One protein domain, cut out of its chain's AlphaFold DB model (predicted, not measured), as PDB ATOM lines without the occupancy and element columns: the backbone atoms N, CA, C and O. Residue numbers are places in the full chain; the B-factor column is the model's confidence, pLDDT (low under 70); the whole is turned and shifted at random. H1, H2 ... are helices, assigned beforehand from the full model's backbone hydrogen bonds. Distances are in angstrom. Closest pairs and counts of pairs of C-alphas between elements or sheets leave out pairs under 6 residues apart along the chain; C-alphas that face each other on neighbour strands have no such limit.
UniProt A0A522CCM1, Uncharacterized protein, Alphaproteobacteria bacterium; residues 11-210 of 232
ATOM      1  N   ASP A  11     -58.231  28.614  50.791       27.53
ATOM      2  CA  ASP A  11     -59.687  28.556  50.624       27.53
ATOM      3  C   ASP A  11     -60.423  29.453  51.630       27.53
ATOM      4  O   ASP A  11     -61.409  30.086  51.258       27.53
ATOM      5  N   LEU A  12     -59.932  29.589  52.871       25.67
ATOM      6  CA  LEU A  12     -60.528  30.493  53.862       25.67
ATOM      7  C   LEU A  12     -60.279  31.968  53.517       25.67
ATOM      8  O   LEU A  12     -61.196  32.770  53.623       25.67
ATOM      9  N   VAL A  13     -59.080  32.326  53.041       33.22
ATOM     10  CA  VAL A  13     -58.758  33.703  52.622       33.22
ATOM     11  C   VAL A  13     -59.474  34.058  51.321       33.22
ATOM     12  O   VAL A  13     -59.955  35.179  51.193       33.22
ATOM     13  N   VAL A  14     -59.626  33.126  50.375       31.77
ATOM     14  CA  VAL A  14     -60.438  33.338  49.166       31.77
ATOM     15  C   VAL A  14     -61.920  33.446  49.527       31.77
ATOM     16  O   VAL A  14     -62.585  34.332  49.004       31.77
ATOM     17  N   GLN A  15     -62.442  32.638  50.455       28.48
ATOM     18  CA  GLN A  15     -63.837  32.751  50.899       28.48
ATOM     19  C   GLN A  15     -64.104  34.006  51.736       28.48
ATOM     20  O   GLN A  15     -65.149  34.617  51.549       28.48
ATOM     21  N   GLU A  16     -63.177  34.446  52.590       28.03
ATOM     22  CA  GLU A  16     -63.299  35.701  53.345       28.03
ATOM     23  C   GLU A  16     -63.097  36.931  52.449       28.03
ATOM     24  O   GLU A  16     -63.790  37.928  52.627       28.03
ATOM     25  N   THR A  17     -62.237  36.855  51.427       32.12
ATOM     26  CA  THR A  17     -62.078  37.922  50.421       32.12
ATOM     27  C   THR A  17     -63.295  37.987  49.495       32.12
ATOM     28  O   THR A  17     -63.763  39.076  49.189       32.12
ATOM     29  N   VAL A  18     -63.873  36.845  49.104       29.98
ATOM     30  CA  VAL A  18     -65.137  36.780  48.345       29.98
ATOM     31  C   VAL A  18     -66.328  37.210  49.205       29.98
ATOM     32  O   VAL A  18     -67.237  37.835  48.675       29.98
ATOM     33  N   ALA A  19     -66.322  36.953  50.515       29.53
ATOM     34  CA  ALA A  19     -67.334  37.464  51.441       29.53
ATOM     35  C   ALA A  19     -67.196  38.981  51.653       29.53
ATOM     36  O   ALA A  19     -68.200  39.677  51.629       29.53
ATOM     37  N   MET A  20     -65.974  39.519  51.741       29.55
ATOM     38  CA  MET A  20     -65.737  40.970  51.737       29.55
ATOM     39  C   MET A  20     -66.181  41.616  50.418       29.55
ATOM     40  O   MET A  20     -66.820  42.660  50.440       29.55
ATOM     41  N   VAL A  21     -65.895  40.993  49.271       34.12
ATOM     42  CA  VAL A  21     -66.347  41.451  47.942       34.12
ATOM     43  C   VAL A  21     -67.869  41.297  47.775       34.12
ATOM     44  O   VAL A  21     -68.500  42.129  47.128       34.12
ATOM     45  N   GLY A  22     -68.470  40.278  48.393       27.34
ATOM     46  CA  GLY A  22     -69.913  40.029  48.412       27.34
ATOM     47  C   GLY A  22     -70.683  41.021  49.284       27.34
ATOM     48  O   GLY A  22     -71.694  41.555  48.836       27.34
ATOM     49  N   ASP A  23     -70.164  41.349  50.469       31.47
ATOM     50  CA  ASP A  23     -70.739  42.365  51.359       31.47
ATOM     51  C   ASP A  23     -70.562  43.780  50.785       31.47
ATOM     52  O   ASP A  23     -71.447  44.622  50.925       31.47
ATOM     53  N   ILE A  24     -69.474  44.044  50.050       35.44
ATOM     54  CA  ILE A  24     -69.298  45.283  49.271       35.44
ATOM     55  C   ILE A  24     -70.350  45.392  48.143       35.44
ATOM     56  O   ILE A  24     -70.763  46.499  47.793       35.44
ATOM     57  N   GLY A  25     -70.844  44.265  47.620       30.28
ATOM     58  CA  GLY A  25     -71.938  44.213  46.644       30.28
ATOM     59  C   GLY A  25     -73.314  44.606  47.203       30.28
ATOM     60  O   GLY A  25     -74.150  45.102  46.449       30.28
ATOM     61  N   GLU A  26     -73.555  44.454  48.512       30.34
ATOM     62  CA  GLU A  26     -74.802  44.904  49.157       30.34
ATOM     63  C   GLU A  26     -74.767  46.384  49.576       30.34
ATOM     64  O   GLU A  26     -75.823  47.009  49.727       30.34
ATOM     65  N   ILE A  27     -73.583  47.005  49.667       31.53
ATOM     66  CA  ILE A  27     -73.432  48.451  49.908       31.53
ATOM     67  C   ILE A  27     -73.474  49.209  48.570       31.53
ATOM     68  O   ILE A  27     -72.554  49.935  48.214       31.53
ATOM     69  N   GLY A  28     -74.556  49.036  47.808       28.36
ATOM     70  CA  GLY A  28     -74.982  49.970  46.757       28.36
ATOM     71  C   GLY A  28     -73.902  50.488  45.793       28.36
ATOM     72  O   GLY A  28     -73.937  51.669  45.443       28.36
ATOM     73  N   LEU A  29     -72.959  49.650  45.352       37.25
ATOM     74  CA  LEU A  29     -72.058  49.992  44.254       37.25
ATOM     75  C   LEU A  29     -72.821  49.872  42.934       37.25
ATOM     76  O   LEU A  29     -73.128  48.784  42.460       37.25
ATOM     77  N   GLY A  30     -73.138  51.008  42.319       30.20
ATOM     78  CA  GLY A  30     -73.743  51.082  40.985       30.20
ATOM     79  C   GLY A  30     -72.790  50.742  39.829       30.20
ATOM     80  O   GLY A  30     -72.981  51.274  38.740       30.20
ATOM     81  N   GLY A  31     -71.776  49.903  40.052       39.31
ATOM     82  CA  GLY A  31     -70.834  49.422  39.041       39.31
ATOM     83  C   GLY A  31     -70.246  48.086  39.485       39.31
ATOM     84  O   GLY A  31     -69.771  47.963  40.613       39.31
ATOM     85  N   ASP A  32     -70.343  47.073  38.629       50.53
ATOM     86  CA  ASP A  32     -69.866  45.722  38.912       50.53
ATOM     87  C   ASP A  32     -68.335  45.768  39.063       50.53
ATOM     88  O   ASP A  32     -67.634  46.224  38.166       50.53
ATOM     89  N   VAL A  33     -67.789  45.320  40.199       49.56
ATOM     90  CA  VAL A  33     -66.332  45.293  40.472       49.56
ATOM     91  C   VAL A  33     -65.567  44.507  39.388       49.56
ATOM     92  O   VAL A  33     -64.371  44.713  39.180       49.56
ATOM     93  N   ASN A  34     -66.272  43.653  38.636       52.16
ATOM     94  CA  ASN A  34     -65.763  42.933  37.470       52.16
ATOM     95  C   ASN A  34     -65.611  43.785  36.190       52.16
ATOM     96  O   ASN A  34     -65.024  43.308  35.215       52.16
ATOM     97  N   GLU A  35     -66.123  45.018  36.160       64.31
ATOM     98  CA  GLU A  35     -65.972  45.956  35.038       64.31
ATOM     99  C   GLU A  35     -64.681  46.783  35.117       64.31
ATOM    100  O   GLU A  35     -64.254  47.334  34.099       64.31
ATOM    101  N   ASN A  36     -64.013  46.830  36.276       74.62
ATOM    102  CA  ASN A  36     -62.731  47.518  36.408       74.62
ATOM    103  C   ASN A  36     -61.634  46.754  35.628       74.62
ATOM    104  O   ASN A  36     -61.311  45.608  35.966       74.62
ATOM    105  N   PRO A  37     -61.009  47.374  34.607       77.12
ATOM    106  CA  PRO A  37     -60.036  46.703  33.747       77.12
ATOM    107  C   PRO A  37     -58.728  46.353  34.473       77.12
ATOM    108  O   PRO A  37     -58.105  45.344  34.140       77.12
ATOM    109  N   ILE A  38     -58.335  47.129  35.489       83.38
ATOM    110  CA  ILE A  38     -57.166  46.863  36.338       83.38
ATOM    111  C   ILE A  38     -57.454  45.652  37.223       83.38
ATOM    112  O   ILE A  38     -56.687  44.690  37.223       83.38
ATOM    113  N   MET A  39     -58.596  45.654  37.918       82.06
ATOM    114  CA  MET A  39     -59.017  44.539  38.773       82.06
ATOM    115  C   MET A  39     -59.132  43.241  37.968       82.06
ATOM    116  O   MET A  39     -58.615  42.199  38.375       82.06
ATOM    117  N   LYS A  40     -59.736  43.313  36.777       82.06
ATOM    118  CA  LYS A  40     -59.836  42.189  35.844       82.06
ATOM    119  C   LYS A  40     -58.463  41.676  35.405       82.06
ATOM    120  O   LYS A  40     -58.225  40.471  35.445       82.06
ATOM    121  N   MET A  41     -57.541  42.572  35.045       85.38
ATOM    122  CA  MET A  41     -56.167  42.199  34.694       85.38
ATOM    123  C   MET A  41     -55.470  41.481  35.855       85.38
ATOM    124  O   MET A  41     -54.786  40.472  35.651       85.38
ATOM    125  N   MET A  42     -55.667  41.969  37.083       85.75
ATOM    126  CA  MET A  42     -55.064  41.377  38.272       85.75
ATOM    127  C   MET A  42     -55.632  39.990  38.598       85.75
ATOM    128  O   MET A  42     -54.867  39.070  38.904       85.75
ATOM    129  N   LEU A  43     -56.953  39.827  38.467       84.38
ATOM    130  CA  LEU A  43     -57.667  38.550  38.569       84.38
ATOM    131  C   LEU A  43     -57.118  37.521  37.569       84.38
ATOM    132  O   LEU A  43     -56.683  36.439  37.958       84.38
ATOM    133  N   GLU A  44     -57.094  37.867  36.280       84.06
ATOM    134  CA  GLU A  44     -56.675  36.963  35.197       84.06
ATOM    135  C   GLU A  44     -55.196  36.557  35.299       84.06
ATOM    136  O   GLU A  44     -54.809  35.434  34.936       84.06
ATOM    137  N   SER A  45     -54.374  37.461  35.833       83.12
ATOM    138  CA  SER A  45     -52.939  37.256  36.030       83.12
ATOM    139  C   SER A  45     -52.599  36.524  37.329       83.12
ATOM    140  O   SER A  45     -51.441  36.150  37.523       83.12
ATOM    141  N   GLY A  46     -53.579  36.308  38.215       80.88
ATOM    142  CA  GLY A  46     -53.363  35.718  39.536       80.88
ATOM    143  C   GLY A  46     -52.472  36.573  40.442       80.88
ATOM    144  O   GLY A  46     -51.771  36.028  41.288       80.88
ATOM    145  N   CYS A  47     -52.453  37.896  40.246       82.56
ATOM    146  CA  CYS A  47     -51.615  38.825  41.014       82.56
ATOM    147  C   CYS A  47     -52.369  39.558  42.129       82.56
ATOM    148  O   CYS A  47     -51.872  40.547  42.666       82.56
ATOM    149  N   LEU A  48     -53.559  39.072  42.481       73.94
ATOM    150  CA  LEU A  48     -54.369  39.636  43.547       73.94
ATOM    151  C   LEU A  48     -53.738  39.378  44.912       73.94
ATOM    152  O   LEU A  48     -53.702  38.248  45.396       73.94
ATOM    153  N   ASP A  49     -53.315  40.456  45.557       80.62
ATOM    154  CA  ASP A  49     -53.157  40.501  47.002       80.62
ATOM    155  C   ASP A  49     -54.194  41.460  47.614       80.62
ATOM    156  O   ASP A  49     -54.570  42.446  46.971       80.62
ATOM    157  N   PRO A  50     -54.677  41.200  48.847       77.44
ATOM    158  CA  PRO A  50     -55.734  42.005  49.467       77.44
ATOM    159  C   PRO A  50     -55.406  43.500  49.562       77.44
ATOM    160  O   PRO A  50     -56.305  44.343  49.514       77.44
ATOM    161  N   LEU A  51     -54.118  43.840  49.685       79.94
ATOM    162  CA  LEU A  51     -53.668  45.222  49.789       79.94
ATOM    163  C   LEU A  51     -53.800  45.949  48.448       79.94
ATOM    164  O   LEU A  51     -54.368  47.037  48.401       79.94
ATOM    165  N   ALA A  52     -53.337  45.327  47.364       81.81
ATOM    166  CA  ALA A  52     -53.502  45.849  46.015       81.81
ATOM    167  C   ALA A  52     -54.984  45.960  45.617       81.81
ATOM    168  O   ALA A  52     -55.380  46.978  45.059       81.81
ATOM    169  N   VAL A  53     -55.823  44.981  45.979       79.75
ATOM    170  CA  VAL A  53     -57.284  45.042  45.766       79.75
ATOM    171  C   VAL A  53     -57.890  46.246  46.475       79.75
ATOM    172  O   VAL A  53     -58.598  47.040  45.859       79.75
ATOM    173  N   SER A  54     -57.575  46.408  47.762       77.25
ATOM    174  CA  SER A  54     -58.074  47.527  48.563       77.25
ATOM    175  C   SER A  54     -57.648  48.868  47.971       77.25
ATOM    176  O   SER A  54     -58.458  49.787  47.913       77.25
ATOM    177  N   ALA A  55     -56.403  48.972  47.500       79.81
ATOM    178  CA  ALA A  55     -55.888  50.172  46.855       79.81
ATOM    179  C   ALA A  55     -56.593  50.460  45.521       79.81
ATOM    180  O   ALA A  55     -57.054  51.576  45.318       79.81
ATOM    181  N   VAL A  56     -56.743  49.469  44.637       79.38
ATOM    182  CA  VAL A  56     -57.434  49.639  43.345       79.38
ATOM    183  C   VAL A  56     -58.868  50.120  43.553       79.38
ATOM    184  O   VAL A  56     -59.280  51.102  42.943       79.38
ATOM    185  N   LEU A  57     -59.606  49.483  44.464       77.75
ATOM    186  CA  LEU A  57     -60.979  49.873  44.767       77.75
ATOM    187  C   LEU A  57     -61.041  51.287  45.365       77.75
ATOM    188  O   LEU A  57     -61.826  52.118  44.911       77.75
ATOM    189  N   ALA A  58     -60.179  51.583  46.342       75.38
ATOM    190  CA  ALA A  58     -60.087  52.893  46.983       75.38
ATOM    191  C   ALA A  58     -59.775  54.032  45.998       75.38
ATOM    192  O   ALA A  58     -60.281  55.136  46.166       75.38
ATOM    193  N   GLY A  59     -58.942  53.773  44.986       70.88
ATOM    194  CA  GLY A  59     -58.570  54.766  43.976       70.88
ATOM    195  C   GLY A  59     -59.705  55.127  43.016       70.88
ATOM    196  O   GLY A  59     -59.713  56.236  42.488       70.88
ATOM    197  N   GLU A  60     -60.664  54.222  42.800       64.62
ATOM    198  CA  GLU A  60     -61.829  54.469  41.938       64.62
ATOM    199  C   GLU A  60     -63.001  55.113  42.671       64.62
ATOM    200  O   GLU A  60     -63.773  55.867  42.080       64.62
ATOM    201  N   ASN A  61     -63.135  54.830  43.964       60.16
ATOM    202  CA  ASN A  61     -64.198  55.369  44.789       60.16
ATOM    203  C   ASN A  61     -63.590  56.032  46.025       60.16
ATOM    204  O   ASN A  61     -63.414  55.383  47.058       60.16
ATOM    205  N   ASP A  62     -63.405  57.356  45.960       51.50
ATOM    206  CA  ASP A  62     -63.093  58.213  47.122       51.50
ATOM    207  C   ASP A  62     -64.068  57.986  48.302       51.50
ATOM    208  O   ASP A  62     -63.806  58.367  49.442       51.50
ATOM    209  N   THR A  63     -65.219  57.364  48.033       46.94
ATOM    210  CA  THR A  63     -66.300  57.088  48.975       46.94
ATOM    211  C   THR A  63     -66.260  55.699  49.612       46.94
ATOM    212  O   THR A  63     -66.981  55.506  50.585       46.94
ATOM    213  N   LEU A  64     -65.452  54.731  49.154       49.28
ATOM    214  CA  LEU A  64     -65.507  53.345  49.672       49.28
ATOM    215  C   LEU A  64     -65.210  53.231  51.173       49.28
ATOM    216  O   LEU A  64     -65.707  52.328  51.842       49.28
ATOM    217  N   PHE A  65     -64.472  54.186  51.735       50.72
ATOM    218  CA  PHE A  65     -64.161  54.227  53.159       50.72
ATOM    219  C   PHE A  65     -65.109  55.201  53.848       50.72
ATOM    220  O   PHE A  65     -64.777  56.346  54.154       50.72
ATOM    221  N   HIS A  66     -66.338  54.737  54.080       43.47
ATOM    222  CA  HIS A  66     -67.319  55.477  54.861       43.47
ATOM    223  C   HIS A  66     -66.762  55.678  56.283       43.47
ATOM    224  O   HIS A  66     -66.729  54.748  57.084       43.47
ATOM    225  N   SER A  67     -66.350  56.913  56.596       44.25
ATOM    226  CA  SER A  67     -66.012  57.460  57.929       44.25
ATOM    227  C   SER A  67     -64.576  57.354  58.485       44.25
ATOM    228  O   SER A  67     -64.360  57.788  59.617       44.25
ATOM    229  N   GLY A  68     -63.567  56.908  57.728       54.41
ATOM    230  CA  GLY A  68     -62.189  56.824  58.244       54.41
ATOM    231  C   GLY A  68     -61.111  57.042  57.188       54.41
ATOM    232  O   GLY A  68     -61.311  56.724  56.021       54.41
ATOM    233  N   ALA A  69     -59.961  57.586  57.603       67.94
ATOM    234  CA  ALA A  69     -58.759  57.596  56.775       67.94
ATOM    235  C   ALA A  69     -58.409  56.161  56.350       67.94
ATOM    236  O   ALA A  69     -58.550  55.228  57.146       67.94
ATOM    237  N   LEU A  70     -57.947  55.998  55.109       72.88
ATOM    238  CA  LEU A  70     -57.452  54.724  54.600       72.88
ATOM    239  C   LEU A  70     -56.392  54.138  55.547       72.88
ATOM    240  O   LEU A  70     -55.591  54.897  56.109       72.88
ATOM    241  N   PRO A  71     -56.332  52.803  55.715       81.12
ATOM    242  CA  PRO A  71     -55.213  52.178  56.404       81.12
ATOM    243  C   PRO A  71     -53.883  52.667  55.801       81.12
ATOM    244  O   PRO A  71     -53.781  52.719  54.572       81.12
ATOM    245  N   PRO A  72     -52.853  52.991  56.609       83.62
ATOM    246  CA  PRO A  72     -51.607  53.564  56.094       83.62
ATOM    247  C   PRO A  72     -50.951  52.739  54.983       83.62
ATOM    248  O   PRO A  72     -50.431  53.306  54.032       83.62
ATOM    249  N   SER A  73     -51.033  51.408  55.058       84.06
ATOM    250  CA  SER A  73     -50.514  50.507  54.026       84.06
ATOM    251  C   SER A  73     -51.274  50.604  52.698       84.06
ATOM    252  O   SER A  73     -50.670  50.477  51.639       84.06
ATOM    253  N   VAL A  74     -52.592  50.828  52.733       84.50
ATOM    254  CA  VAL A  74     -53.420  51.007  51.525       84.50
ATOM    255  C   VAL A  74     -53.154  52.379  50.918       84.50
ATOM    256  O   VAL A  74     -52.982  52.490  49.707       84.50
ATOM    257  N   GLN A  75     -53.064  53.410  51.766       84.19
ATOM    258  CA  GLN A  75     -52.712  54.762  51.341       84.19
ATOM    259  C   GLN A  75     -51.329  54.796  50.685       84.19
ATOM    260  O   GLN A  75     -51.169  55.401  49.634       84.19
ATOM    261  N   GLU A  76     -50.346  54.099  51.257       87.06
ATOM    262  CA  GLU A  76     -49.005  54.002  50.684       87.06
ATOM    263  C   GLU A  76     -49.023  53.349  49.297       87.06
ATOM    264  O   GLU A  76     -48.419  53.881  48.365       87.06
ATOM    265  N   VAL A  77     -49.732  52.225  49.133       87.12
ATOM    266  CA  VAL A  77     -49.852  51.569  47.822       87.12
ATOM    267  C   VAL A  77     -50.487  52.513  46.810       87.12
ATOM    268  O   VAL A  77     -49.926  52.677  45.733       87.12
ATOM    269  N   LEU A  78     -51.580  53.185  47.173       83.38
ATOM    270  CA  LEU A  78     -52.230  54.193  46.337       83.38
ATOM    271  C   LEU A  78     -51.296  55.345  45.951       83.38
ATOM    272  O   LEU A  78     -51.216  55.722  44.784       83.38
ATOM    273  N   ASP A  79     -50.583  55.915  46.917       84.81
ATOM    274  CA  ASP A  79     -49.700  57.064  46.704       84.81
ATOM    275  C   ASP A  79     -48.511  56.720  45.797       84.81
ATOM    276  O   ASP A  79     -48.017  57.576  45.052       84.81
ATOM    277  N   LEU A  80     -48.043  55.471  45.865       86.94
ATOM    278  CA  LEU A  80     -46.987  54.943  45.008       86.94
ATOM    279  C   LEU A  80     -47.512  54.549  43.624       86.94
ATOM    280  O   LEU A  80     -46.817  54.787  42.633       86.94
ATOM    281  N   SER A  81     -48.711  53.963  43.553       84.06
ATOM    282  CA  SER A  81     -49.268  53.384  42.330       84.06
ATOM    283  C   SER A  81     -50.026  54.372  41.452       84.06
ATOM    284  O   SER A  81     -50.392  54.011  40.341       84.06
ATOM    285  N   ARG A  82     -50.268  55.608  41.906       78.12
ATOM    286  CA  ARG A  82     -50.927  56.648  41.098       78.12
ATOM    287  C   ARG A  82     -50.225  56.835  39.752       78.12
ATOM    288  O   ARG A  82     -49.146  57.433  39.693       78.12
ATOM    289  N   ALA A  83     -50.877  56.427  38.663       61.38
ATOM    290  CA  ALA A  83     -50.323  56.565  37.320       61.38
ATOM    291  C   ALA A  83     -49.938  57.991  36.954       61.38
ATOM    292  O   ALA A  83     -48.934  58.168  36.277       61.38
ATOM    293  N   THR A  84     -50.668  59.014  37.402       61.34
ATOM    294  CA  THR A  84     -50.279  60.414  37.160       61.34
ATOM    295  C   THR A  84     -48.862  60.683  37.656       61.34
ATOM    296  O   THR A  84     -48.045  61.234  36.927       61.34
ATOM    297  N   ARG A  85     -48.526  60.187  38.850       66.12
ATOM    298  CA  ARG A  85     -47.198  60.348  39.438       66.12
ATOM    299  C   ARG A  85     -46.142  59.543  38.689       66.12
ATOM    300  O   ARG A  85     -45.073  60.062  38.411       66.12
ATOM    301  N   VAL A  86     -46.451  58.307  38.299       71.19
ATOM    302  CA  VAL A  86     -45.544  57.484  37.475       71.19
ATOM    303  C   VAL A  86     -45.301  58.116  36.105       71.19
ATOM    304  O   VAL A  86     -44.192  58.048  35.587       71.19
ATOM    305  N   ARG A  87     -46.319  58.754  35.522       66.31
ATOM    306  CA  ARG A  87     -46.227  59.428  34.224       66.31
ATOM    307  C   ARG A  87     -45.408  60.714  34.293       66.31
ATOM    308  O   ARG A  87     -44.687  61.001  33.343       66.31
ATOM    309  N   GLU A  88     -45.529  61.468  35.383       68.94
ATOM    310  CA  GLU A  88     -44.887  62.776  35.561       68.94
ATOM    311  C   GLU A  88     -43.478  62.687  36.168       68.94
ATOM    312  O   GLU A  88     -42.564  63.366  35.704       68.94
ATOM    313  N   GLU A  89     -43.289  61.850  37.189       75.88
ATOM    314  CA  GLU A  89     -42.035  61.716  37.949       75.88
ATOM    315  C   GLU A  89     -41.190  60.510  37.491       75.88
ATOM    316  O   GLU A  89     -40.012  60.401  37.842       75.88
ATOM    317  N   GLY A  90     -41.768  59.611  36.687       76.19
ATOM    318  CA  GLY A  90     -41.181  58.320  36.328       76.19
ATOM    319  C   GLY A  90     -41.406  57.250  37.407       76.19
ATOM    320  O   GLY A  90     -41.954  57.532  38.467       76.19
ATOM    321  N   PRO A  91     -40.985  55.992  37.183       85.81
ATOM    322  CA  PRO A  91     -41.244  54.890  38.116       85.81
ATOM    323  C   PRO A  91     -40.226  54.767  39.267       85.81
ATOM    324  O   PRO A  91     -40.331  53.861  40.094       85.81
ATOM    325  N   GLY A  92     -39.221  55.648  39.335       86.62
ATOM    326  CA  GLY A  92     -38.104  55.537  40.280       86.62
ATOM    327  C   GLY A  92     -38.526  55.499  41.754       86.62
ATOM    328  O   GLY A  92     -37.919  54.782  42.552       86.62
ATOM    329  N   HIS A  93     -39.594  56.214  42.126       85.56
ATOM    330  CA  HIS A  93     -40.113  56.223  43.498       85.56
ATOM    331  C   HIS A  93     -40.701  54.873  43.923       85.56
ATOM    332  O   HIS A  93     -40.561  54.502  45.087       85.56
ATOM    333  N   ILE A  94     -41.297  54.111  42.998       88.31
ATOM    334  CA  ILE A  94     -41.832  52.766  43.278       88.31
ATOM    335  C   ILE A  94     -40.683  51.827  43.643       88.31
ATOM    336  O   ILE A  94     -40.744  51.100  44.638       88.31
ATOM    337  N   PHE A  95     -39.605  51.883  42.860       90.75
ATOM    338  CA  PHE A  95     -38.416  51.068  43.082       90.75
ATOM    339  C   PHE A  95     -37.702  51.431  44.383       90.75
ATOM    340  O   PHE A  95     -37.292  50.536  45.123       90.75
ATOM    341  N   ALA A  96     -37.614  52.722  44.712       89.50
ATOM    342  CA  ALA A  96     -37.054  53.180  45.982       89.50
ATOM    343  C   ALA A  96     -37.855  52.668  47.194       89.50
ATOM    344  O   ALA A  96     -37.262  52.301  48.208       89.50
ATOM    345  N   ALA A  97     -39.184  52.600  47.076       89.38
ATOM    346  CA  ALA A  97     -40.059  52.081  48.124       89.38
ATOM    347  C   ALA A  97     -40.008  50.548  48.261       89.38
ATOM    348  O   ALA A  97     -40.369  50.015  49.307       89.38
ATOM    349  N   ARG A  98     -39.569  49.827  47.216       90.12
ATOM    350  CA  ARG A  98     -39.583  48.351  47.135       90.12
ATOM    351  C   ARG A  98     -40.954  47.743  47.469       90.12
ATOM    352  O   ARG A  98     -41.041  46.644  48.015       90.12
ATOM    353  N   ASN A  99     -42.029  48.461  47.140       90.56
ATOM    354  CA  ASN A  99     -43.395  48.034  47.414       90.56
ATOM    355  C   ASN A  99     -43.935  47.203  46.238       90.56
ATOM    356  O   ASN A  99     -44.310  47.732  45.191       90.56
ATOM    357  N   VAL A 100     -43.955  45.881  46.423       91.56
ATOM    358  CA  VAL A 100     -44.362  44.904  45.400       91.56
ATOM    359  C   VAL A 100     -45.835  45.065  45.014       91.56
ATOM    360  O   VAL A 100     -46.158  44.980  43.832       91.56
ATOM    361  N   SER A 101     -46.725  45.337  45.974       90.75
ATOM    362  CA  SER A 101     -48.154  45.547  45.702       90.75
ATOM    363  C   SER A 101     -48.373  46.782  44.828       90.75
ATOM    364  O   SER A 101     -49.087  46.704  43.832       90.75
ATOM    365  N   ALA A 102     -47.698  47.897  45.128       90.81
ATOM    366  CA  ALA A 102     -47.765  49.102  44.298       90.81
ATOM    367  C   ALA A 102     -47.243  48.850  42.878       90.81
ATOM    368  O   ALA A 102     -47.876  49.262  41.906       90.81
ATOM    369  N   LEU A 103     -46.132  48.119  42.744       92.44
ATOM    370  CA  LEU A 103     -45.601  47.740  41.438       92.44
ATOM    371  C   LEU A 103     -46.602  46.885  40.644       92.44
ATOM    372  O   LEU A 103     -46.826  47.157  39.469       92.44
ATOM    373  N   ARG A 104     -47.257  45.901  41.274       92.06
ATOM    374  CA  ARG A 104     -48.289  45.075  40.618       92.06
ATOM    375  C   ARG A 104     -49.452  45.911  40.098       92.06
ATOM    376  O   ARG A 104     -49.876  45.687  38.968       92.06
ATOM    377  N   VAL A 105     -49.936  46.867  40.895       89.75
ATOM    378  CA  VAL A 105     -51.015  47.779  40.485       89.75
ATOM    379  C   VAL A 105     -50.588  48.595  39.268       89.75
ATOM    380  O   VAL A 105     -51.320  48.637  38.287       89.75
ATOM    381  N   VAL A 106     -49.376  49.155  39.274       89.31
ATOM    382  CA  VAL A 106     -48.856  49.956  38.151       89.31
ATOM    383  C   VAL A 106     -48.695  49.124  36.880       89.31
ATOM    384  O   VAL A 106     -49.073  49.573  35.798       89.31
ATOM    385  N   LEU A 107     -48.166  47.901  36.988       91.38
ATOM    386  CA  LEU A 107     -48.047  47.001  35.840       91.38
ATOM    387  C   LEU A 107     -49.420  46.609  35.291       91.38
ATOM    388  O   LEU A 107     -49.594  46.572  34.073       91.38
ATOM    389  N   ALA A 108     -50.389  46.322  36.164       89.44
ATOM    390  CA  ALA A 108     -51.745  45.971  35.760       89.44
ATOM    391  C   ALA A 108     -52.457  47.152  35.091       89.44
ATOM    392  O   ALA A 108     -53.044  46.976  34.026       89.44
ATOM    393  N   GLU A 109     -52.349  48.349  35.670       85.12
ATOM    394  CA  GLU A 109     -52.907  49.582  35.122       85.12
ATOM    395  C   GLU A 109     -52.364  49.845  33.723       85.12
ATOM    396  O   GLU A 109     -53.136  49.895  32.763       85.12
ATOM    397  N   PHE A 110     -51.036  49.895  33.596       82.25
ATOM    398  CA  PHE A 110     -50.387  50.118  32.315       82.25
ATOM    399  C   PHE A 110     -50.810  49.063  31.289       82.25
ATOM    400  O   PHE A 110     -51.273  49.397  30.201       82.25
ATOM    401  N   SER A 111     -50.709  47.778  31.647       86.31
ATOM    402  CA  SER A 111     -51.060  46.681  30.741       86.31
ATOM    403  C   SER A 111     -52.516  46.768  30.294       86.31
ATOM    404  O   SER A 111     -52.804  46.551  29.120       86.31
ATOM    405  N   SER A 112     -53.441  47.104  31.196       81.06
ATOM    406  CA  SER A 112     -54.867  47.209  30.879       81.06
ATOM    407  C   SER A 112     -55.171  48.347  29.896       81.06
ATOM    408  O   SER A 112     -55.963  48.155  28.973       81.06
ATOM    409  N   GLU A 113     -54.480  49.484  30.022       76.81
ATOM    410  CA  GLU A 113     -54.630  50.636  29.127       76.81
ATOM    411  C   GLU A 113     -54.205  50.290  27.699       76.81
ATOM    412  O   GLU A 113     -54.926  50.603  26.753       76.81
ATOM    413  N   VAL A 114     -53.068  49.604  27.533       72.94
ATOM    414  CA  VAL A 114     -52.455  49.386  26.209       72.94
ATOM    415  C   VAL A 114     -52.735  48.014  25.588       72.94
ATOM    416  O   VAL A 114     -52.333  47.745  24.455       72.94
ATOM    417  N   THR A 115     -53.430  47.123  26.298       74.75
ATOM    418  CA  THR A 115     -53.928  45.847  25.742       74.75
ATOM    419  C   THR A 115     -55.442  45.831  25.544       74.75
ATOM    420  O   THR A 115     -55.952  44.949  24.850       74.75
ATOM    421  N   GLY A 116     -56.154  46.814  26.101       70.56
ATOM    422  CA  GLY A 116     -57.604  46.931  26.004       70.56
ATOM    423  C   GLY A 116     -58.119  47.206  24.588       70.56
ATOM    424  O   GLY A 116     -57.429  47.757  23.726       70.56
ATOM    425  N   ASP A 117     -59.390  46.867  24.359       67.06
ATOM    426  CA  ASP A 117     -60.048  47.005  23.053       67.06
ATOM    427  C   ASP A 117     -60.048  48.444  22.523       67.06
ATOM    428  O   ASP A 117     -59.993  48.661  21.314       67.06
ATOM    429  N   ALA A 118     -60.104  49.440  23.414       63.28
ATOM    430  CA  ALA A 118     -60.033  50.847  23.033       63.28
ATOM    431  C   ALA A 118     -58.678  51.192  22.395       63.28
ATOM    432  O   ALA A 118     -58.643  51.804  21.331       63.28
ATOM    433  N   TYR A 119     -57.575  50.731  22.990       67.12
ATOM    434  CA  TYR A 119     -56.233  50.939  22.452       67.12
ATOM    435  C   TYR A 119     -56.010  50.163  21.151       67.12
ATOM    436  O   TYR A 119     -55.440  50.691  20.202       67.12
ATOM    437  N   ARG A 120     -56.535  48.937  21.047       66.75
ATOM    438  CA  ARG A 120     -56.484  48.159  19.795       66.75
ATOM    439  C   ARG A 120     -57.214  48.852  18.644       66.75
ATOM    440  O   ARG A 120     -56.696  48.909  17.538       66.75
ATOM    441  N   LYS A 121     -58.370  49.463  18.909       66.81
ATOM    442  CA  LYS A 121     -59.060  50.292  17.907       66.81
ATOM    443  C   LYS A 121     -58.239  51.520  17.507       66.81
ATOM    444  O   LYS A 121     -58.285  51.913  16.347       66.81
ATOM    445  N   LEU A 122     -57.483  52.112  18.436       65.38
ATOM    446  CA  LEU A 122     -56.561  53.208  18.123       65.38
ATOM    447  C   LEU A 122     -55.379  52.745  17.258       65.38
ATOM    448  O   LEU A 122     -54.982  53.491  16.371       65.38
ATOM    449  N   LEU A 123     -54.857  51.529  17.463       64.19
ATOM    450  CA  LEU A 123     -53.831  50.919  16.601       64.19
ATOM    451  C   LEU A 123     -54.309  50.767  15.147       64.19
ATOM    452  O   LEU A 123     -53.538  51.011  14.219       64.19
ATOM    453  N   ASP A 124     -55.577  50.395  14.954       68.06
ATOM    454  CA  ASP A 124     -56.188  50.217  13.630       68.06
ATOM    455  C   ASP A 124     -56.500  51.553  12.926       68.06
ATOM    456  O   ASP A 124     -56.675  51.615  11.705       68.06
ATOM    457  N   CYS A 125     -56.577  52.644  13.686       63.66
ATOM    458  CA  CYS A 125     -56.804  53.983  13.169       63.66
ATOM    459  C   CYS A 125     -55.469  54.666  12.840       63.66
ATOM    460  O   CYS A 125     -54.698  55.054  13.715       63.66
ATOM    461  N   HIS A 126     -55.201  54.860  11.550       54.94
ATOM    462  CA  HIS A 126     -54.006  55.566  11.105       54.94
ATOM    463  C   HIS A 126     -54.108  57.074  11.405       54.94
ATOM    464  O   HIS A 126     -54.842  57.791  10.732       54.94
ATOM    465  N   ASP A 127     -53.284  57.519  12.359       62.16
ATOM    466  CA  ASP A 127     -52.865  58.906  12.635       62.16
ATOM    467  C   ASP A 127     -53.721  59.706  13.650       62.16
ATOM    468  O   ASP A 127     -54.746  60.303  13.325       62.16
ATOM    469  N   PHE A 128     -53.224  59.785  14.895       64.69
ATOM    470  CA  PHE A 128     -53.701  60.697  15.946       64.69
ATOM    471  C   PHE A 128     -52.549  61.581  16.448       64.69
ATOM    472  O   PHE A 128     -51.884  61.232  17.428       64.69
ATOM    473  N   PRO A 129     -52.278  62.733  15.807       64.88
ATOM    474  CA  PRO A 129     -51.160  63.606  16.172       64.88
ATOM    475  C   PRO A 129     -51.203  64.107  17.622       64.88
ATOM    476  O   PRO A 129     -50.157  64.319  18.226       64.88
ATOM    477  N   GLU A 130     -52.396  64.227  18.200       59.19
ATOM    478  CA  GLU A 130     -52.620  64.668  19.581       59.19
ATOM    479  C   GLU A 130     -52.211  63.611  20.622       59.19
ATOM    480  O   GLU A 130     -51.837  63.960  21.738       59.19
ATOM    481  N   LEU A 131     -52.214  62.323  20.256       63.03
ATOM    482  CA  LEU A 131     -51.842  61.223  21.153       63.03
ATOM    483  C   LEU A 131     -50.336  60.924  21.142       63.03
ATOM    484  O   LEU A 131     -49.839  60.264  22.054       63.03
ATOM    485  N   LYS A 132     -49.588  61.434  20.154       67.44
ATOM    486  CA  LYS A 132     -48.152  61.142  19.974       67.44
ATOM    487  C   LYS A 132     -47.301  61.475  21.208       67.44
ATOM    488  O   LYS A 132     -46.554  60.598  21.642       67.44
ATOM    489  N   PRO A 133     -47.432  62.657  21.846       63.28
ATOM    490  CA  PRO A 133     -46.646  62.973  23.040       63.28
ATOM    491  C   PRO A 133     -46.942  62.032  24.215       63.28
ATOM    492  O   PRO A 133     -46.047  61.707  24.990       63.28
ATOM    493  N   HIS A 134     -48.189  61.566  24.332       67.50
ATOM    494  CA  HIS A 134     -48.603  60.642  25.385       67.50
ATOM    495  C   HIS A 134     -48.051  59.229  25.156       67.50
ATOM    496  O   HIS A 134     -47.611  58.586  26.108       67.50
ATOM    497  N   ILE A 135     -48.012  58.774  23.901       68.56
ATOM    498  CA  ILE A 135     -47.434  57.480  23.515       68.56
ATOM    499  C   ILE A 135     -45.920  57.472  23.754       68.56
ATOM    500  O   ILE A 135     -45.402  56.524  24.343       68.56
ATOM    501  N   ASP A 136     -45.213  58.538  23.371       71.75
ATOM    502  CA  ASP A 136     -43.761  58.639  23.567       71.75
ATOM    503  C   ASP A 136     -43.387  58.715  25.061       71.75
ATOM    504  O   ASP A 136     -42.450  58.045  25.504       71.75
ATOM    505  N   ALA A 137     -44.151  59.463  25.869       69.38
ATOM    506  CA  ALA A 137     -43.985  59.476  27.325       69.38
ATOM    507  C   ALA A 137     -44.263  58.092  27.945       69.38
ATOM    508  O   ALA A 137     -43.497  57.617  28.785       69.38
ATOM    509  N   GLY A 138     -45.316  57.406  27.486       72.06
ATOM    510  CA  GLY A 138     -45.610  56.024  27.870       72.06
ATOM    511  C   GLY A 138     -44.461  55.068  27.537       72.06
ATOM    512  O   GLY A 138     -44.067  54.267  28.384       72.06
ATOM    513  N   ALA A 139     -43.859  55.204  26.351       76.50
ATOM    514  CA  ALA A 139     -42.726  54.394  25.902       76.50
ATOM    515  C   ALA A 139     -41.493  54.545  26.810       76.50
ATOM    516  O   ALA A 139     -40.822  53.560  27.118       76.50
ATOM    517  N   HIS A 140     -41.199  55.759  27.277       81.38
ATOM    518  CA  HIS A 140     -40.116  55.978  28.235       81.38
ATOM    519  C   HIS A 140     -40.396  55.324  29.591       81.38
ATOM    520  O   HIS A 140     -39.511  54.678  30.155       81.38
ATOM    521  N   ASN A 141     -41.627  55.444  30.087       81.81
ATOM    522  CA  ASN A 141     -42.000  54.900  31.388       81.81
ATOM    523  C   ASN A 141     -41.984  53.370  31.408       81.81
ATOM    524  O   ASN A 141     -41.526  52.791  32.390       81.81
ATOM    525  N   VAL A 142     -42.397  52.698  30.327       85.38
ATOM    526  CA  VAL A 142     -42.308  51.228  30.274       85.38
ATOM    527  C   VAL A 142     -40.888  50.710  30.215       85.38
ATOM    528  O   VAL A 142     -40.600  49.681  30.818       85.38
ATOM    529  N   VAL A 143     -39.998  51.411  29.509       88.56
ATOM    530  CA  VAL A 143     -38.578  51.054  29.476       88.56
ATOM    531  C   VAL A 143     -37.997  51.198  30.879       88.56
ATOM    532  O   VAL A 143     -37.413  50.252  31.391       88.56
ATOM    533  N   ALA A 144     -38.261  52.323  31.548       89.25
ATOM    534  CA  ALA A 144     -37.801  52.552  32.915       89.25
ATOM    535  C   ALA A 144     -38.388  51.546  33.926       89.25
ATOM    536  O   ALA A 144     -37.689  51.129  34.848       89.25
ATOM    537  N   LEU A 145     -39.648  51.129  33.757       90.81
ATOM    538  CA  LEU A 145     -40.259  50.076  34.572       90.81
ATOM    539  C   LEU A 145     -39.582  48.720  34.334       90.81
ATOM    540  O   LEU A 145     -39.255  48.026  35.294       90.81
ATOM    541  N   ALA A 146     -39.355  48.340  33.075       92.88
ATOM    542  CA  ALA A 146     -38.700  47.081  32.730       92.88
ATOM    543  C   ALA A 146     -37.266  47.022  33.277       92.88
ATOM    544  O   ALA A 146     -36.919  46.069  33.976       92.88
ATOM    545  N   ASP A 147     -36.467  48.059  33.021       93.62
ATOM    546  CA  ASP A 147     -35.081  48.141  33.481       93.62
ATOM    547  C   ASP A 147     -35.019  48.155  35.015       93.62
ATOM    548  O   ASP A 147     -34.296  47.361  35.618       93.62
ATOM    549  N   GLY A 148     -35.859  48.966  35.668       92.50
ATOM    550  CA  GLY A 148     -35.907  49.049  37.126       92.50
ATOM    551  C   GLY A 148     -36.287  47.726  37.799       92.50
ATOM    552  O   GLY A 148     -35.705  47.372  38.825       92.50
ATOM    553  N   MET A 149     -37.206  46.940  37.225       94.50
ATOM    554  CA  MET A 149     -37.545  45.608  37.752       94.50
ATOM    555  C   MET A 149     -36.368  44.629  37.688       94.50
ATOM    556  O   MET A 149     -36.181  43.841  38.620       94.50
ATOM    557  N   ILE A 150     -35.585  44.679  36.607       92.62
ATOM    558  CA  ILE A 150     -34.399  43.836  36.426       92.62
ATOM    559  C   ILE A 150     -33.315  44.256  37.423       92.62
ATOM    560  O   ILE A 150     -32.810  43.422  38.171       92.62
ATOM    561  N   GLU A 151     -33.003  45.552  37.486       93.19
ATOM    562  CA  GLU A 151     -31.947  46.099  38.346       93.19
ATOM    563  C   GLU A 151     -32.220  45.881  39.839       93.19
ATOM    564  O   GLU A 151     -31.306  45.592  40.613       93.19
ATOM    565  N   THR A 152     -33.481  45.996  40.260       92.00
ATOM    566  CA  THR A 152     -33.878  45.826  41.668       92.00
ATOM    567  C   THR A 152     -34.127  44.373  42.069       92.00
ATOM    568  O   THR A 152     -34.308  44.090  43.259       92.00
ATOM    569  N   GLY A 153     -34.153  43.450  41.102       90.12
ATOM    570  CA  GLY A 153     -34.462  42.037  41.317       90.12
ATOM    571  C   GLY A 153     -35.929  41.744  41.654       90.12
ATOM    572  O   GLY A 153     -36.253  40.596  41.950       90.12
ATOM    573  N   LEU A 154     -36.819  42.743  41.588       91.94
ATOM    574  CA  LEU A 154     -38.254  42.593  41.880       91.94
ATOM    575  C   LEU A 154     -39.002  41.768  40.826       91.94
ATOM    576  O   LEU A 154     -40.135  41.354  41.057       91.94
ATOM    577  N   LEU A 155     -38.363  41.489  39.686       91.62
ATOM    578  CA  LEU A 155     -38.896  40.610  38.646       91.62
ATOM    579  C   LEU A 155     -39.346  39.243  39.191       91.62
ATOM    580  O   LEU A 155     -40.330  38.690  38.709       91.62
ATOM    581  N   ARG A 156     -38.658  38.719  40.214       88.56
ATOM    582  CA  ARG A 156     -38.954  37.410  40.827       88.56
ATOM    583  C   ARG A 156     -40.273  37.393  41.602       88.56
ATOM    584  O   ARG A 156     -40.874  36.340  41.767       88.56
ATOM    585  N   ASP A 157     -40.728  38.557  42.061       89.88
ATOM    586  CA  ASP A 157     -41.948  38.706  42.861       89.88
ATOM    587  C   ASP A 157     -43.200  38.945  41.994       89.88
ATOM    588  O   ASP A 157     -44.322  39.086  42.511       89.88
ATOM    589  N   MET A 158     -43.008  39.032  40.672       92.00
ATOM    590  CA  MET A 158     -44.053  39.311  39.697       92.00
ATOM    591  C   MET A 158     -44.648  38.017  39.130       92.00
ATOM    592  O   MET A 158     -43.914  37.149  38.656       92.00
ATOM    593  N   PRO A 159     -45.985  37.884  39.103       91.25
ATOM    594  CA  PRO A 159     -46.626  36.729  38.485       91.25
ATOM    595  C   PRO A 159     -46.324  36.640  36.979       91.25
ATOM    596  O   PRO A 159     -46.476  37.643  36.279       91.25
ATOM    597  N   PRO A 160     -45.979  35.452  36.439       91.75
ATOM    598  CA  PRO A 160     -45.584  35.308  35.036       91.75
ATOM    599  C   PRO A 160     -46.617  35.842  34.040       91.75
ATOM    600  O   PRO A 160     -46.267  36.554  33.106       91.75
ATOM    601  N   LYS A 161     -47.909  35.590  34.285       91.94
ATOM    602  CA  LYS A 161     -48.990  36.091  33.422       91.94
ATOM    603  C   LYS A 161     -49.082  37.619  33.397       91.94
ATOM    604  O   LYS A 161     -49.419  38.184  32.361       91.94
ATOM    605  N   LEU A 162     -48.781  38.282  34.518       92.38
ATOM    606  CA  LEU A 162     -48.748  39.744  34.580       92.38
ATOM    607  C   LEU A 162     -47.580  40.283  33.746       92.38
ATOM    608  O   LEU A 162     -47.745  41.254  33.016       92.38
ATOM    609  N   LEU A 163     -46.419  39.624  33.817       94.12
ATOM    610  CA  LEU A 163     -45.250  39.972  33.007       94.12
ATOM    611  C   LEU A 163     -45.509  39.766  31.511       94.12
ATOM    612  O   LEU A 163     -45.148  40.629  30.715       94.12
ATOM    613  N   ASP A 164     -46.183  38.680  31.128       94.25
ATOM    614  CA  ASP A 164     -46.579  38.432  29.737       94.25
ATOM    615  C   ASP A 164     -47.497  39.546  29.213       94.25
ATOM    616  O   ASP A 164     -47.309  40.044  28.101       94.25
ATOM    617  N   LYS A 165     -48.463  39.983  30.031       92.38
ATOM    618  CA  LYS A 165     -49.372  41.087  29.694       92.38
ATOM    619  C   LYS A 165     -48.669  42.433  29.611       92.38
ATOM    620  O   LYS A 165     -48.959  43.217  28.708       92.38
ATOM    621  N   PHE A 166     -47.708  42.672  30.493       93.44
ATOM    622  CA  PHE A 166     -46.875  43.864  30.434       93.44
ATOM    623  C   PHE A 166     -46.019  43.891  29.162       93.44
ATOM    624  O   PHE A 166     -45.975  44.908  28.474       93.44
ATOM    625  N   ILE A 167     -45.417  42.758  28.786       94.88
ATOM    626  CA  ILE A 167     -44.666  42.603  27.533       94.88
ATOM    627  C   ILE A 167     -45.563  42.844  26.310       94.88
ATOM    628  O   ILE A 167     -45.161  43.591  25.417       94.88
ATOM    629  N   GLU A 168     -46.770  42.264  26.274       92.44
ATOM    630  CA  GLU A 168     -47.766  42.521  25.217       92.44
ATOM    631  C   GLU A 168     -48.040  44.030  25.101       92.44
ATOM    632  O   GLU A 168     -48.002  44.605  24.011       92.44
ATOM    633  N   GLY A 169     -48.237  44.699  26.240       87.56
ATOM    634  CA  GLY A 169     -48.442  46.140  26.292       87.56
ATOM    635  C   GLY A 169     -47.261  46.956  25.760       87.56
ATOM    636  O   GLY A 169     -47.449  47.880  24.967       87.56
ATOM    637  N   MET A 170     -46.031  46.601  26.135       90.06
ATOM    638  CA  MET A 170     -44.817  47.243  25.616       90.06
ATOM    639  C   MET A 170     -44.703  47.105  24.094       90.06
ATOM    640  O   MET A 170     -44.368  48.068  23.399       90.06
ATOM    641  N   GLU A 171     -44.998  45.922  23.556       90.69
ATOM    642  CA  GLU A 171     -44.987  45.675  22.114       90.69
ATOM    643  C   GLU A 171     -46.038  46.540  21.392       90.69
ATOM    644  O   GLU A 171     -45.725  47.139  20.359       90.69
ATOM    645  N   ASN A 172     -47.232  46.708  21.971       85.19
ATOM    646  CA  ASN A 172     -48.282  47.591  21.449       85.19
ATOM    647  C   ASN A 172     -47.879  49.077  21.467       85.19
ATOM    648  O   ASN A 172     -48.147  49.808  20.510       85.19
ATOM    649  N   VAL A 173     -47.184  49.540  22.512       82.31
ATOM    650  CA  VAL A 173     -46.636  50.909  22.557       82.31
ATOM    651  C   VAL A 173     -45.546  51.117  21.510       82.31
ATOM    652  O   VAL A 173     -45.539  52.135  20.816       82.31
ATOM    653  N   SER A 174     -44.662  50.137  21.317       85.56
ATOM    654  CA  SER A 174     -43.620  50.199  20.282       85.56
ATOM    655  C   SER A 174     -44.196  50.311  18.865       85.56
ATOM    656  O   SER A 174     -43.638  51.006  18.011       85.56
ATOM    657  N   GLN A 175     -45.333  49.662  18.597       83.94
ATOM    658  CA  GLN A 175     -46.003  49.765  17.299       83.94
ATOM    659  C   GLN A 175     -46.495  51.191  17.017       83.94
ATOM    660  O   GLN A 175     -46.318  51.668  15.892       83.94
ATOM    661  N   MET A 176     -47.032  51.876  18.034       74.44
ATOM    662  CA  MET A 176     -47.579  53.232  17.905       74.44
ATOM    663  C   MET A 176     -46.541  54.352  17.999       74.44
ATOM    664  O   MET A 176     -46.774  55.425  17.446       74.44
ATOM    665  N   ALA A 177     -45.413  54.132  18.676       75.75
ATOM    666  CA  ALA A 177     -44.352  55.131  18.753       75.75
ATOM    667  C   ALA A 177     -43.889  55.520  17.338       75.75
ATOM    668  O   ALA A 177     -43.715  54.659  16.481       75.75
ATOM    669  N   GLU A 178     -43.646  56.796  17.050       75.50
ATOM    670  CA  GLU A 178     -43.112  57.188  15.732       75.50
ATOM    671  C   GLU A 178     -41.584  57.150  15.709       75.50
ATOM    672  O   GLU A 178     -40.954  56.821  14.700       75.50
ATOM    673  N   SER A 179     -40.973  57.447  16.854       83.31
ATOM    674  CA  SER A 179     -39.528  57.516  16.992       83.31
ATOM    675  C   SER A 179     -38.876  56.143  16.839       83.31
ATOM    676  O   SER A 179     -39.046  55.240  17.659       83.31
ATOM    677  N   SER A 180     -38.019  56.003  15.825       85.00
ATOM    678  CA  SER A 180     -37.194  54.803  15.619       85.00
ATOM    679  C   SER A 180     -36.214  54.532  16.767       85.00
ATOM    680  O   SER A 180     -35.732  53.409  16.927       85.00
ATOM    681  N   VAL A 181     -35.890  55.552  17.565       87.06
ATOM    682  CA  VAL A 181     -35.092  55.401  18.786       87.06
ATOM    683  C   VAL A 181     -35.941  54.759  19.877       87.06
ATOM    684  O   VAL A 181     -35.495  53.780  20.468       87.06
ATOM    685  N   LEU A 182     -37.176  55.229  20.077       81.88
ATOM    686  CA  LEU A 182     -38.088  54.662  21.075       81.88
ATOM    687  C   LEU A 182     -38.477  53.228  20.735       81.88
ATOM    688  O   LEU A 182     -38.373  52.366  21.600       81.88
ATOM    689  N   LYS A 183     -38.787  52.926  19.467       88.94
ATOM    690  CA  LYS A 183     -39.052  51.542  19.030       88.94
ATOM    691  C   LYS A 183     -37.918  50.593  19.390       88.94
ATOM    692  O   LYS A 183     -38.152  49.500  19.897       88.94
ATOM    693  N   ARG A 184     -36.676  51.015  19.129       89.62
ATOM    694  CA  ARG A 184     -35.484  50.223  19.457       89.62
ATOM    695  C   ARG A 184     -35.271  50.110  20.961       89.62
ATOM    696  O   ARG A 184     -34.930  49.025  21.413       89.62
ATOM    697  N   GLY A 185     -35.495  51.186  21.714       88.44
ATOM    698  CA  GLY A 185     -35.418  51.180  23.175       88.44
ATOM    699  C   GLY A 185     -36.407  50.190  23.789       88.44
ATOM    700  O   GLY A 185     -36.000  49.292  24.517       88.44
ATOM    701  N   VAL A 186     -37.681  50.279  23.404       89.25
ATOM    702  CA  VAL A 186     -38.738  49.373  23.872       89.25
ATOM    703  C   VAL A 186     -38.448  47.930  23.458       89.25
ATOM    704  O   VAL A 186     -38.526  47.031  24.289       89.25
ATOM    705  N   ALA A 187     -38.044  47.687  22.206       91.31
ATOM    706  CA  ALA A 187     -37.685  46.343  21.749       91.31
ATOM    707  C   ALA A 187     -36.493  45.757  22.528       91.31
ATOM    708  O   ALA A 187     -36.506  44.575  22.870       91.31
ATOM    709  N   SER A 188     -35.485  46.578  22.831       93.75
ATOM    710  CA  SER A 188     -34.346  46.176  23.658       93.75
ATOM    711  C   SER A 188     -34.787  45.836  25.081       93.75
ATOM    712  O   SER A 188     -34.404  44.790  25.590       93.75
ATOM    713  N   ALA A 189     -35.628  46.670  25.697       92.44
ATOM    714  CA  ALA A 189     -36.156  46.431  27.040       92.44
ATOM    715  C   ALA A 189     -36.989  45.140  27.103       92.44
ATOM    716  O   ALA A 189     -36.801  44.326  28.003       92.44
ATOM    717  N   VAL A 190     -37.837  44.884  26.098       94.62
ATOM    718  CA  VAL A 190     -38.593  43.626  25.978       94.62
ATOM    719  C   VAL A 190     -37.659  42.418  25.880       94.62
ATOM    720  O   VAL A 190     -37.905  41.398  26.522       94.62
ATOM    721  N   GLN A 191     -36.581  42.504  25.094       95.06
ATOM    722  CA  GLN A 191     -35.601  41.417  24.993       95.06
ATOM    723  C   GLN A 191     -34.874  41.174  26.318       95.06
ATOM    724  O   GLN A 191     -34.777  40.021  26.742       95.06
ATOM    725  N   SER A 192     -34.413  42.236  26.982       95.50
ATOM    726  CA  SER A 192     -33.775  42.152  28.300       95.50
ATOM    727  C   SER A 192     -34.708  41.531  29.335       95.50
ATOM    728  O   SER A 192     -34.305  40.625  30.061       95.50
ATOM    729  N   LEU A 193     -35.974  41.951  29.357       94.19
ATOM    730  CA  LEU A 193     -36.975  41.430  30.280       94.19
ATOM    731  C   LEU A 193     -37.255  39.944  30.029       94.19
ATOM    732  O   LEU A 193     -37.203  39.148  30.963       94.19
ATOM    733  N   LYS A 194     -37.462  39.534  28.769       95.25
ATOM    734  CA  LYS A 194     -37.636  38.114  28.403       95.25
ATOM    735  C   LYS A 194     -36.424  37.267  28.808       95.25
ATOM    736  O   LYS A 194     -36.598  36.156  29.305       95.25
ATOM    737  N   ALA A 195     -35.208  37.784  28.620       94.75
ATOM    738  CA  ALA A 195     -33.985  37.098  29.028       94.75
ATOM    739  C   ALA A 195     -33.898  36.943  30.555       94.75
ATOM    740  O   ALA A 195     -33.647  35.840  31.035       94.75
ATOM    741  N   ALA A 196     -34.184  38.004  31.311       93.38
ATOM    742  CA  ALA A 196     -34.168  37.984  32.772       93.38
ATOM    743  C   ALA A 196     -35.246  37.054  33.365       93.38
ATOM    744  O   ALA A 196     -34.999  36.364  34.357       93.38
ATOM    745  N   ILE A 197     -36.428  36.976  32.740       92.62
ATOM    746  CA  ILE A 197     -37.478  36.011  33.110       92.62
ATOM    747  C   ILE A 197     -36.978  34.579  32.895       92.62
ATOM    748  O   ILE A 197     -37.117  33.735  33.780       92.62
ATOM    749  N   ALA A 198     -36.367  34.300  31.739       91.75
ATOM    750  CA  ALA A 198     -35.835  32.976  31.432       91.75
ATOM    751  C   ALA A 198     -34.698  32.568  32.386       91.75
ATOM    752  O   ALA A 198     -34.638  31.414  32.809       91.75
ATOM    753  N   GLU A 199     -33.827  33.509  32.754       90.25
ATOM    754  CA  GLU A 199     -32.769  33.297  33.743       90.25
ATOM    755  C   GLU A 199     -33.350  32.992  35.128       90.25
ATOM    756  O   GLU A 199     -32.982  31.990  35.738       90.25
ATOM    757  N   THR A 200     -34.335  33.776  35.577       87.50
ATOM    758  CA  THR A 200     -35.037  33.548  36.851       87.50
ATOM    759  C   THR A 200     -35.680  32.158  36.892       87.50
ATOM    760  O   THR A 200     -35.486  31.410  37.848       87.50
ATOM    761  N   ALA A 201     -36.371  31.759  35.820       86.12
ATOM    762  CA  ALA A 201     -36.978  30.433  35.722       86.12
ATOM    763  C   ALA A 201     -35.928  29.301  35.720       86.12
ATOM    764  O   ALA A 201     -36.140  28.237  36.308       86.12
ATOM    765  N   ALA A 202     -34.772  29.511  35.081       86.00
ATOM    766  CA  ALA A 202     -33.678  28.542  35.077       86.00
ATOM    767  C   ALA A 202     -33.026  28.389  36.466       86.00
ATOM    768  O   ALA A 202     -32.700  27.271  36.881       86.00
ATOM    769  N   GLU A 203     -32.863  29.481  37.214       84.62
ATOM    770  CA  GLU A 203     -32.401  29.452  38.608       84.62
ATOM    771  C   GLU A 203     -33.372  28.693  39.523       84.62
ATOM    772  O   GLU A 203     -32.956  27.877  40.351       84.62
ATOM    773  N   GLU A 204     -34.680  28.892  39.357       80.50
ATOM    774  CA  GLU A 204     -35.692  28.150  40.115       80.50
ATOM    775  C   GLU A 204     -35.631  26.647  39.824       80.50
ATOM    776  O   GLU A 204     -35.600  25.834  40.747       80.50
ATOM    777  N   LEU A 205     -35.507  26.253  38.555       76.38
ATOM    778  CA  LEU A 205     -35.389  24.842  38.171       76.38
ATOM    779  C   LEU A 205     -34.105  24.186  38.698       76.38
ATOM    780  O   LEU A 205     -34.118  23.025  39.111       76.38
ATOM    781  N   THR A 206     -32.989  24.915  38.695       76.31
ATOM    782  CA  THR A 206     -31.701  24.402  39.190       76.31
ATOM    783  C   THR A 206     -31.637  24.349  40.716       76.31
ATOM    784  O   THR A 206     -31.040  23.423  41.266       76.31
ATOM    785  N   SER A 207     -32.291  25.281  41.413       70.62
ATOM    786  CA  SER A 207     -32.412  25.275  42.877       70.62
ATOM    787  C   SER A 207     -33.432  24.249  43.395       70.62
ATOM    788  O   SER A 207     -33.236  23.692  44.477       70.62
ATOM    789  N   ALA A 208     -34.465  23.942  42.604       63.22
ATOM    790  CA  ALA A 208     -35.453  22.898  42.878       63.22
ATOM    791  C   ALA A 208     -34.977  21.481  42.504       63.22
ATOM    792  O   ALA A 208     -35.633  20.497  42.864       63.22
ATOM    793  N   ALA A 209     -33.843  21.343  41.806       60.22
ATOM    794  CA  ALA A 209     -33.275  20.038  41.496       60.22
ATOM    795  C   ALA A 209     -32.977  19.277  42.804       60.22
ATOM    796  O   ALA A 209     -32.328  19.824  43.705       60.22
ATOM    797  N   PRO A 210     -33.428  18.014  42.945       60.16
ATOM    798  CA  PRO A 210     -33.200  17.259  44.163       60.16
ATOM    799  C   PRO A 210     -31.697  17.165  44.407       60.16
ATOM    800  O   PRO A 210     -30.954  16.631  43.581       60.16
TER     801      PRO A 210
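What this domain is: This is residues 11 to 210 of the 232 residues of an uncharacterized protein of Alphaproteobacteria bacterium (UniProt A0A522CCM1). Four helices, H7, H9, H11 and H12, make a loosely gathered up-and-down bundle, and H7 also lies in the middle of the whole, where H2, H3 and H4 pack on it. Short H5 and H6 pack on H9, H1 lies far out beyond H3, and the last residues, 205 to 210, stick out past the bundle. The printed part has 200 residues with twelve named helices, H1 to H12 in order, and no named strand; the class is all helix. It is compact, with a radius of gyration of the C-alphas of 17.9 A and spans of 55 by 51 by 29 A.

Where its parts are: Find C-alpha 11 at (-59.687, 28.556, 50.624); from there H1 runs to residue 26, 22.3 A away. Next come H2, residues 37 to 45, H3, residues 50 to 60, and H4, residues 72 to 81. H5 is residues 83 to 89 and H6 residues 92 to 97. At C-alpha 100, (-44.362, 44.904, 45.400), H7 begins and runs 21.9 A to residue 115. After H8, residues 117 to 124, H9 spans residues 132 to 152 over 30.1 A. H10 is residues 154 to 157, and H11, residues 160 to 176, is 24.9 A long. H12, residues 180 to 207, covers 40.5 A and ends at C-alpha 207, (-32.412, 25.275, 42.877).

How they stand to each other: Start at H1, which is close to but not clearly touching H3, the closest C-alphas, of Thr 17 and Pro 50, being 7.6 A apart. H2 touches H7 at Ile 38 and Glu 109, 5.2 A between C-alphas. H3 touches H4 at a steep tilt of 64 degrees, closest at the C-alphas of Ala 55 and Val 74, 5.3 A. H4 touches H7, closest at the C-alphas of Val 77 and Ala 102, 4.8 A. H5 touches H9, about perpendicular at 84 degrees, with the C-alphas of Arg 87 and Asn 141 closest at 6.8 A. In the bundle, H7, H9, H11 and H12 are up and down, each running against the one before it in the chain. H7 touches H11 at a steep tilt of 44 degrees, closest at the C-alphas of Ser 111 and Phe 166, 5.1 A. H11 and H12 form a helical hairpin at a shallow tilt of 14 degrees, and H9 touches H12 at 26 degrees, the same way. H7 and H12 are apart. Every O i to N i+4 pair is within hydrogen-bond range in H1 to H9, H11 and H12; H10 is too short for such a pair.

The domain as a whole: The two C-alphas farthest apart, of Pro 129 and Pro 210, are 57.0 A apart. The printed part has no cut, and the link from H3 to H4, 11 residues, is long. Look for low pLDDT, under 70, at residues 11 to 35, 60 to 69 and 117 to 135, among others; the mean of the printed part is 74.6.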